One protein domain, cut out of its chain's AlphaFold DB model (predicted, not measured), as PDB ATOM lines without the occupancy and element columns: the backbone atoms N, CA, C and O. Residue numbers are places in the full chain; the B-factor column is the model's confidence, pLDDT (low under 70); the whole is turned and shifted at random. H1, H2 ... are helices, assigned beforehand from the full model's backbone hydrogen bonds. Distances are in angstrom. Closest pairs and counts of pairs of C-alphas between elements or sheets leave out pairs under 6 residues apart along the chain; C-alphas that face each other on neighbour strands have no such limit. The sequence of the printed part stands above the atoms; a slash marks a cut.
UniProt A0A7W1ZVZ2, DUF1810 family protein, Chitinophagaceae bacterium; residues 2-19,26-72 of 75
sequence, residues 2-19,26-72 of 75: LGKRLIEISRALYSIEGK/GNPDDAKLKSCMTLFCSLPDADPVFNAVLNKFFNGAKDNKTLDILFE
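This is residues 2 to 19 and 26 to 72 of the 75 residues of the protein "DUF1810 family protein" of Chitinophagaceae bacterium (UniProt A0A7W1ZVZ2). A helical hairpin of H2 and H3 makes the middle of this small domain, with H1 packed on H3 at one end of the longest axis and H4 packed on H2 at the other. The contacts run from H1 through H3 and H2 to H4, and the first and last helices, H1 and H4, are apart. The printed part has 65 residues, with four named helices, H1 to H4 in chain order, and no named strand; its class is all helix. It is compact, with a radius of gyration of the C-alphas of 11.5 A, and spans 35 by 26 by 19 A.

H1, residues 2 to 14, touches H3, residues 49 to 58, at a steep tilt of 40 degrees, the same way; their closest C-alphas, of Tyr 14 and Val 53, are 5.7 A apart. H1 and H2, residues 29 to 41, are near each other. H2 and H3 form a helical hairpin and touch at a steep tilt of 39 degrees, opposite ways; their closest C-alphas, of Met 37 and Phe 50, are 5.1 A apart. With residues 35 to 39 alone, H2 touches H4, residues 64 to 71, at a shallow tilt of 30 degrees, the same way; the closest C-alphas, of Ser 35 and Thr 66, are 5.8 A apart. The helix packing is mostly crossed, lines at steep tilts, but only just: one of the three touching pairs is at a shallow tilt. H1 and H4 are apart. In H1, H2, H3 and H4 every O i to N i+4 pair is within hydrogen-bond range.

H1 begins at C-alpha 2 (289.722, 219.813, 234.153) and measures 18.4 A from first to last C-alpha. H2 measures 18.1 A and H3 13.5 A. H4, 10.3 A, ends at C-alpha 71 (309.083, 234.368, 234.574).

The two C-alphas farthest apart, of Gly 18 and Glu 72, are 36.1 A apart. Residues 20 to 25 are not printed, in the link from H1 to H2 across the cut; C-alphas 19 and 26 are 11.3 A apart. The link from H2 to H3 is short, and that from H3 to H4 is tight. Mean pLDDT of the printed part is 96.1, and no printed residue is under 70.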
ATOM      1  N   LEU A   2     289.897 218.354 234.216       75.62
ATOM      2  CA  LEU A   2     289.722 219.813 234.153       75.62
ATOM      3  C   LEU A   2     290.266 220.470 232.866       75.62
ATOM      4  O   LEU A   2     289.573 221.296 232.281       75.62
ATOM      5  N   GLY A   3     291.436 220.047 232.367       86.31
ATOM      6  CA  GLY A   3     292.036 220.620 231.148       86.31
ATOM      7  C   GLY A   3     291.154 220.497 229.899       86.31
ATOM      8  O   GLY A   3     290.982 221.467 229.170       86.31
ATOM      9  N   LYS A   4     290.499 219.343 229.695       92.94
ATOM     10  CA  LYS A   4     289.589 219.129 228.556       92.94
ATOM     11  C   LYS A   4     288.390 220.083 228.586       92.94
ATOM     12  O   LYS A   4     288.058 220.668 227.563       92.94
ATOM     13  N   ARG A   5     287.788 220.284 229.764       95.81
ATOM     14  CA  ARG A   5     286.663 221.218 229.927       95.81
ATOM     15  C   ARG A   5     287.084 222.654 229.647       95.81
ATOM     16  O   ARG A   5     286.339 223.377 229.001       95.81
ATOM     17  N   LEU A   6     288.275 223.049 230.098       95.88
ATOM     18  CA  LEU A   6     288.807 224.381 229.826       95.88
ATOM     19  C   LEU A   6     288.993 224.619 228.317       95.88
ATOM     20  O   LEU A   6     288.585 225.655 227.806       95.88
ATOM     21  N   ILE A   7     289.525 223.632 227.593       97.38
ATOM     22  CA  ILE A   7     289.648 223.693 226.129       97.38
ATOM     23  C   ILE A   7     288.268 223.826 225.468       97.38
ATOM     24  O   ILE A   7     288.077 224.677 224.600       97.38
ATOM     25  N   GLU A   8     287.294 223.012 225.880       97.88
ATOM     26  CA  GLU A   8     285.931 223.034 225.332       97.88
ATOM     27  C   GLU A   8     285.257 224.400 225.517       97.88
ATOM     28  O   GLU A   8     284.746 224.966 224.548       97.88
ATOM     29  N   ILE A   9     285.311 224.976 226.723       97.06
ATOM     30  CA  ILE A   9     284.714 226.294 226.977       97.06
ATOM     31  C   ILE A   9     285.472 227.418 226.261       97.06
ATOM     32  O   ILE A   9     284.839 228.354 225.778       97.06
ATOM     33  N   SER A  10     286.799 227.321 226.111       98.00
ATOM     34  CA  SER A  10     287.581 228.285 225.327       98.00
ATOM     35  C   SER A  10     287.220 228.241 223.840       98.00
ATOM     36  O   SER A  10     287.157 229.291 223.204       98.00
ATOM     37  N   ARG A  11     286.915 227.060 223.279       98.38
ATOM     38  CA  ARG A  11     286.442 226.926 221.886       98.38
ATOM     39  C   ARG A  11     285.034 227.490 221.709       98.38
ATOM     40  O   ARG A  11     284.779 228.193 220.730       98.38
ATOM     41  N   ALA A  12     284.142 227.240 222.667       98.12
ATOM     42  CA  ALA A  12     282.807 227.839 222.674       98.12
ATOM     43  C   ALA A  12     282.886 229.374 222.739       98.12
ATOM     44  O   ALA A  12     282.257 230.057 221.937       98.12
ATOM     45  N   LEU A  13     283.732 229.912 223.622       97.94
ATOM     46  CA  LEU A  13     283.996 231.345 223.717       97.94
ATOM     47  C   LEU A  13     284.569 231.914 222.412       97.94
ATOM     48  O   LEU A  13     284.100 232.941 221.924       97.94
ATOM     49  N   TYR A  14     285.564 231.244 221.822       98.00
ATOM     50  CA  TYR A  14     286.168 231.663 220.557       98.00
ATOM     51  C   TYR A  14     285.154 231.705 219.406       98.00
ATOM     52  O   TYR A  14     285.318 232.501 218.485       98.00
ATOM     53  N   SER A  15     284.080 230.918 219.469       97.88
ATOM     54  CA  SER A  15     283.029 230.886 218.442       97.88
ATOM     55  C   SER A  15     282.045 232.065 218.526       97.88
ATOM     56  O   SER A  15     281.254 232.260 217.612       97.88
ATOM     57  N   ILE A  16     282.084 232.882 219.587       97.25
ATOM     58  CA  ILE A  16     281.204 234.053 219.725       97.25
ATOM     59  C   ILE A  16     281.653 235.157 218.766       97.25
ATOM     60  O   ILE A  16     282.780 235.638 218.855       97.25
ATOM     61  N   GLU A  17     280.783 235.606 217.872       95.62
ATOM     62  CA  GLU A  17     281.074 236.690 216.928       95.62
ATOM     63  C   GLU A  17     280.555 238.047 217.419       95.62
ATOM     64  O   GLU A  17     279.603 238.126 218.195       95.62
ATOM     65  N   GLY A  18     281.202 239.129 216.973       95.25
ATOM     66  CA  GLY A  18     280.714 240.499 217.169       95.25
ATOM     67  C   GLY A  18     280.680 241.008 218.615       95.25
ATOM     68  O   GLY A  18     280.063 242.040 218.865       95.25
ATOM     69  N   LYS A  19     281.322 240.317 219.567       96.81
ATOM     70  CA  LYS A  19     281.394 240.736 220.975       96.81
ATOM     71  C   LYS A  19     282.831 240.884 221.456       96.81
ATOM     72  O   LYS A  19     283.689 240.072 221.120       96.81
ATOM     73  N   GLY A  26     282.049 241.049 231.292       96.75
ATOM     74  CA  GLY A  26     282.056 242.259 232.110       96.75
ATOM     75  C   GLY A  26     283.415 242.546 232.754       96.75
ATOM     76  O   GLY A  26     284.358 241.761 232.670       96.75
ATOM     77  N   ASN A  27     283.504 243.699 233.414       93.81
ATOM     78  CA  ASN A  27     284.629 244.065 234.277       93.81
ATOM     79  C   ASN A  27     284.330 243.556 235.700       93.81
ATOM     80  O   ASN A  27     283.219 243.805 236.179       93.81
ATOM     81  N   PRO A  28     285.261 242.875 236.400       94.56
ATOM     82  CA  PRO A  28     286.679 242.641 236.070       94.56
ATOM     83  C   PRO A  28     286.997 241.268 235.473       94.56
ATOM     84  O   PRO A  28     288.161 240.861 235.426       94.56
ATOM     85  N   ASP A  29     285.984 240.505 235.076       97.31
ATOM     86  CA  ASP A  29     286.183 239.121 234.648       97.31
ATOM     87  C   ASP A  29     286.813 239.011 233.250       97.31
ATOM     88  O   ASP A  29     287.502 238.032 232.958       97.31
ATOM     89  N   ASP A  30     286.698 240.045 232.418       97.00
ATOM     90  CA  ASP A  30     287.455 240.182 231.173       97.00
ATOM     91  C   ASP A  30     288.979 240.202 231.401       97.00
ATOM     92  O   ASP A  30     289.725 239.515 230.697       97.00
ATOM     93  N   ALA A  31     289.457 240.913 232.423       97.25
ATOM     94  CA  ALA A  31     290.866 240.901 232.807       97.25
ATOM     95  C   ALA A  31     291.303 239.506 233.281       97.25
ATOM     96  O   ALA A  31     292.368 239.025 232.892       97.25
ATOM     97  N   LYS A  32     290.453 238.806 234.047       97.56
ATOM     98  CA  LYS A  32     290.733 237.428 234.487       97.56
ATOM     99  C   LYS A  32     290.808 236.452 233.317       97.56
ATOM    100  O   LYS A  32     291.660 235.565 233.334       97.56
ATOM    101  N   LEU A  33     289.969 236.619 232.290       98.25
ATOM    102  CA  LEU A  33     290.083 235.850 231.051       98.25
ATOM    103  C   LEU A  33     291.469 236.051 230.430       98.25
ATOM    104  O   LEU A  33     292.132 235.069 230.095       98.25
ATOM    105  N   LYS A  34     291.926 237.304 230.313       98.44
ATOM    106  CA  LYS A  34     293.239 237.627 229.741       98.44
ATOM    107  C   LYS A  34     294.380 236.961 230.515       98.44
ATOM    108  O   LYS A  34     295.234 236.322 229.896       98.44
ATOM    109  N   SER A  35     294.371 237.050 231.846       98.44
ATOM    110  CA  SER A  35     295.364 236.389 232.704       98.44
ATOM    111  C   SER A  35     295.312 234.863 232.564       98.44
ATOM    112  O   SER A  35     296.338 234.226 232.343       98.44
ATOM    113  N   CYS A  36     294.117 234.266 232.581       97.81
ATOM    114  CA  CYS A  36     293.930 232.822 232.431       97.81
ATOM    115  C   CYS A  36     294.458 232.305 231.082       97.81
ATOM    116  O   CYS A  36     295.258 231.372 231.039       97.81
ATOM    117  N   MET A  37     294.073 232.936 229.969       98.31
ATOM    118  CA  MET A  37     294.550 232.524 228.645       98.31
ATOM    119  C   MET A  37     296.063 232.737 228.498       98.31
ATOM    120  O   MET A  37     296.734 231.910 227.884       98.31
ATOM    121  N   THR A  38     296.616 233.796 229.103       98.50
ATOM    122  CA  THR A  38     298.068 234.039 229.148       98.50
ATOM    123  C   THR A  38     298.799 232.913 229.875       98.50
ATOM    124  O   THR A  38     299.783 232.395 229.349       98.50
ATOM    125  N   LEU A  39     298.290 232.495 231.036       97.75
ATOM    126  CA  LEU A  39     298.846 231.396 231.818       97.75
ATOM    127  C   LEU A  39     298.881 230.098 231.007       97.75
ATOM    128  O   LEU A  39     299.946 229.517 230.811       97.75
ATOM    129  N   PHE A  40     297.729 229.666 230.493       97.12
ATOM    130  CA  PHE A  40     297.642 228.381 229.804       97.12
ATOM    131  C   PHE A  40     298.358 228.375 228.454       97.12
ATOM    132  O   PHE A  40     298.967 227.364 228.125       97.12
ATOM    133  N   CYS A  41     298.369 229.480 227.697       97.19
ATOM    134  CA  CYS A  41     299.123 229.544 226.437       97.19
ATOM    135  C   CYS A  41     300.650 229.586 226.624       97.19
ATOM    136  O   CYS A  41     301.378 229.455 225.644       97.19
ATOM    137  N   SER A  42     301.136 229.802 227.851       96.12
ATOM    138  CA  SER A  42     302.572 229.827 228.165       96.12
ATOM    139  C   SER A  42     303.119 228.450 228.562       96.12
ATOM    140  O   SER A  42     304.326 228.309 228.737       96.12
ATOM    141  N   LEU A  43     302.257 227.436 228.697       93.56
ATOM    142  CA  LEU A  43     302.675 226.062 228.972       93.56
ATOM    143  C   LEU A  43     303.217 225.383 227.701       93.56
ATOM    144  O   LEU A  43     302.689 225.621 226.610       93.56
ATOM    145  N   PRO A  44     304.214 224.487 227.825       93.06
ATOM    146  CA  PRO A  44     304.569 223.568 226.749       93.06
ATOM    147  C   PRO A  44     303.346 222.743 226.322       93.06
ATOM    148  O   PRO A  44     302.553 222.332 227.170       93.06
ATOM    149  N   ASP A  45     303.186 222.522 225.016       92.31
ATOM    150  CA  ASP A  45     302.099 221.724 224.423       92.31
ATOM    151  C   ASP A  45     300.671 222.211 224.749       92.31
ATOM    152  O   ASP A  45     299.702 221.447 224.710       92.31
ATOM    153  N   ALA A  46     300.518 223.502 225.061       94.56
ATOM    154  CA  ALA A  46     299.217 224.119 225.276       94.56
ATOM    155  C   ALA A  46     298.323 224.036 224.028       94.56
ATOM    156  O   ALA A  46     298.776 224.227 222.897       94.56
ATOM    157  N   ASP A  47     297.019 223.826 224.236       97.69
ATOM    158  CA  ASP A  47     296.056 223.869 223.134       97.69
ATOM    159  C   ASP A  47     296.050 225.278 222.495       97.69
ATOM    160  O   ASP A  47     295.943 226.285 223.212       97.69
ATOM    161  N   PRO A  48     296.135 225.386 221.154       97.94
ATOM    162  CA  PRO A  48     296.227 226.669 220.460       97.94
ATOM    163  C   PRO A  48     295.003 227.571 220.675       97.94
ATOM    164  O   PRO A  48     295.096 228.780 220.441       97.94
ATOM    165  N   VAL A  49     293.873 227.032 221.153       98.50
ATOM    166  CA  VAL A  49     292.676 227.823 221.461       98.50
ATOM    167  C   VAL A  49     292.959 228.952 222.451       98.50
ATOM    168  O   VAL A  49     292.387 230.030 222.313       98.50
ATOM    169  N   PHE A  50     293.868 228.764 223.411       98.25
ATOM    170  CA  PHE A  50     294.171 229.805 224.398       98.25
ATOM    171  C   PHE A  50     294.794 231.038 223.735       98.25
ATOM    172  O   PHE A  50     294.380 232.168 223.997       98.25
ATOM    173  N   ASN A  51     295.719 230.825 222.795       98.19
ATOM    174  CA  ASN A  51     296.293 231.906 221.999       98.19
ATOM    175  C   ASN A  51     295.263 232.503 221.022       98.19
ATOM    176  O   ASN A  51     295.229 233.712 220.814       98.19
ATOM    177  N   ALA A  52     294.376 231.677 220.460       98.56
ATOM    178  CA  ALA A  52     293.305 232.144 219.580       98.56
ATOM    179  C   ALA A  52     292.321 233.085 220.302       98.56
ATOM    180  O   ALA A  52     291.924 234.109 219.744       98.56
ATOM    181  N   VAL A  53     291.971 232.784 221.557       98.44
ATOM    182  CA  VAL A  53     291.148 233.659 222.407       98.44
ATOM    183  C   VAL A  53     291.872 234.981 222.687       98.44
ATOM    184  O   VAL A  53     291.258 236.039 222.551       98.44
ATOM    185  N   LEU A  54     293.177 234.959 222.997       98.50
ATOM    186  CA  LEU A  54     293.969 236.188 223.167       98.50
ATOM    187  C   LEU A  54     293.989 237.044 221.899       98.50
ATOM    188  O   LEU A  54     293.762 238.252 221.965       98.50
ATOM    189  N   ASN A  55     294.206 236.422 220.740       98.31
ATOM    190  CA  ASN A  55     294.182 237.106 219.450       98.31
ATOM    191  C   ASN A  55     292.826 237.760 219.181       98.31
ATOM    192  O   ASN A  55     292.775 238.927 218.806       98.31
ATOM    193  N   LYS A  56     291.734 237.031 219.424       98.12
ATOM    194  CA  LYS A  56     290.375 237.501 219.141       98.12
ATOM    195  C   LYS A  56     289.921 238.640 220.049       98.12
ATOM    196  O   LYS A  56     289.313 239.589 219.569       98.12
ATOM    197  N   PHE A  57     290.168 238.534 221.353       97.94
ATOM    198  CA  PHE A  57     289.575 239.454 222.328       97.94
ATOM    199  C   PHE A  57     290.532 240.533 222.837       97.94
ATOM    200  O   PHE A  57     290.073 241.543 223.365       97.94
ATOM    201  N   PHE A  58     291.843 240.334 222.682       97.38
ATOM    202  CA  PHE A  58     292.876 241.218 223.226       97.38
ATOM    203  C   PHE A  58     293.968 241.558 222.204       97.38
ATOM    204  O   PHE A  58     295.049 241.993 222.594       97.38
ATOM    205  N   ASN A  59     293.718 241.358 220.903       97.25
ATOM    206  CA  ASN A  59     294.680 241.601 219.818       97.25
ATOM    207  C   ASN A  59     296.028 240.885 220.024       97.25
ATOM    208  O   ASN A  59     297.085 241.407 219.678       97.25
ATOM    209  N   GLY A  60     295.999 239.713 220.659       96.94
ATOM    210  CA  GLY A  60     297.188 238.912 220.961       96.94
ATOM    211  C   GLY A  60     297.990 239.425 222.158       96.94
ATOM    212  O   GLY A  60     298.975 238.801 222.551       96.94
ATOM    213  N   ALA A  61     297.569 240.530 222.781       97.88
ATOM    214  CA  ALA A  61     298.231 241.062 223.957       97.88
ATOM    215  C   ALA A  61     298.057 240.106 225.140       97.88
ATOM    216  O   ALA A  61     296.939 239.802 225.564       97.88
ATOM    217  N   LYS A  62     299.181 239.681 225.715       97.81
ATOM    218  CA  LYS A  62     299.226 238.896 226.949       97.81
ATOM    219  C   LYS A  62     299.047 239.788 228.178       97.81
ATOM    220  O   LYS A  62     299.122 241.018 228.104       97.81
ATOM    221  N   ASP A  63     298.709 239.172 229.302       98.25
ATOM    222  CA  ASP A  63     298.663 239.843 230.596       98.25
ATOM    223  C   ASP A  63     300.067 239.905 231.208       98.25
ATOM    224  O   ASP A  63     300.606 238.880 231.620       98.25
ATOM    225  N   ASN A  64     300.657 241.103 231.262       96.81
ATOM    226  CA  ASN A  64     302.038 241.283 231.716       96.81
ATOM    227  C   ASN A  64     302.243 240.786 233.147       96.81
ATOM    228  O   ASN A  64     303.202 240.072 233.381       96.81
ATOM    229  N   LYS A  65     301.299 241.036 234.066       96.50
ATOM    230  CA  LYS A  65     301.408 240.559 235.457       96.50
ATOM    231  C   LYS A  65     301.493 239.037 235.541       96.50
ATOM    232  O   LYS A  65     302.250 238.505 236.341       96.50
ATOM    233  N   THR A  66     300.723 238.329 234.714       97.12
ATOM    234  CA  THR A  66     300.814 236.867 234.624       97.12
ATOM    235  C   THR A  66     302.178 236.426 234.096       97.12
ATOM    236  O   THR A  66     302.738 235.468 234.618       97.12
ATOM    237  N   LEU A  67     302.725 237.107 233.082       96.62
ATOM    238  CA  LEU A  67     304.067 236.805 232.571       96.62
ATOM    239  C   LEU A  67     305.144 237.086 233.618       96.62
ATOM    240  O   LEU A  67     306.027 236.252 233.791       96.62
ATOM    241  N   ASP A  68     305.038 238.203 234.333       95.75
ATOM    242  CA  ASP A  68     305.938 238.551 235.427       95.75
ATOM    243  C   ASP A  68     305.909 237.436 236.476       95.75
ATOM    244  O   ASP A  68     306.947 236.880 236.766       95.75
ATOM    245  N   ILE A  69     304.743 236.964 236.927       95.38
ATOM    246  CA  ILE A  69     304.661 235.851 237.897       95.38
ATOM    247  C   ILE A  69     305.258 234.538 237.353       95.38
ATOM    248  O   ILE A  69     305.836 233.757 238.107       95.38
ATOM    249  N   LEU A  70     305.096 234.253 236.058       93.44
ATOM    250  CA  LEU A  70     305.599 233.020 235.440       93.44
ATOM    251  C   LEU A  70     307.113 233.026 235.215       93.44
ATOM    252  O   LEU A  70     307.730 231.959 235.211       93.44
ATOM    253  N   PHE A  71     307.686 234.203 234.973       88.31
ATOM    254  CA  PHE A  71     309.083 234.368 234.574       88.31
ATOM    255  C   PHE A  71     309.917 235.165 235.583       88.31
ATOM    256  O   PHE A  71     311.138 235.252 235.417       88.31
ATOM    257  N   GLU A  72     309.309 235.685 236.651       81.75
ATOM    258  CA  GLU A  72     310.005 236.117 237.856       81.75
ATOM    259  C   GLU A  72     310.673 234.886 238.450       81.75
ATOM    260  O   GLU A  72     310.070 234.006 239.068       81.75
TER     261      GLU A  72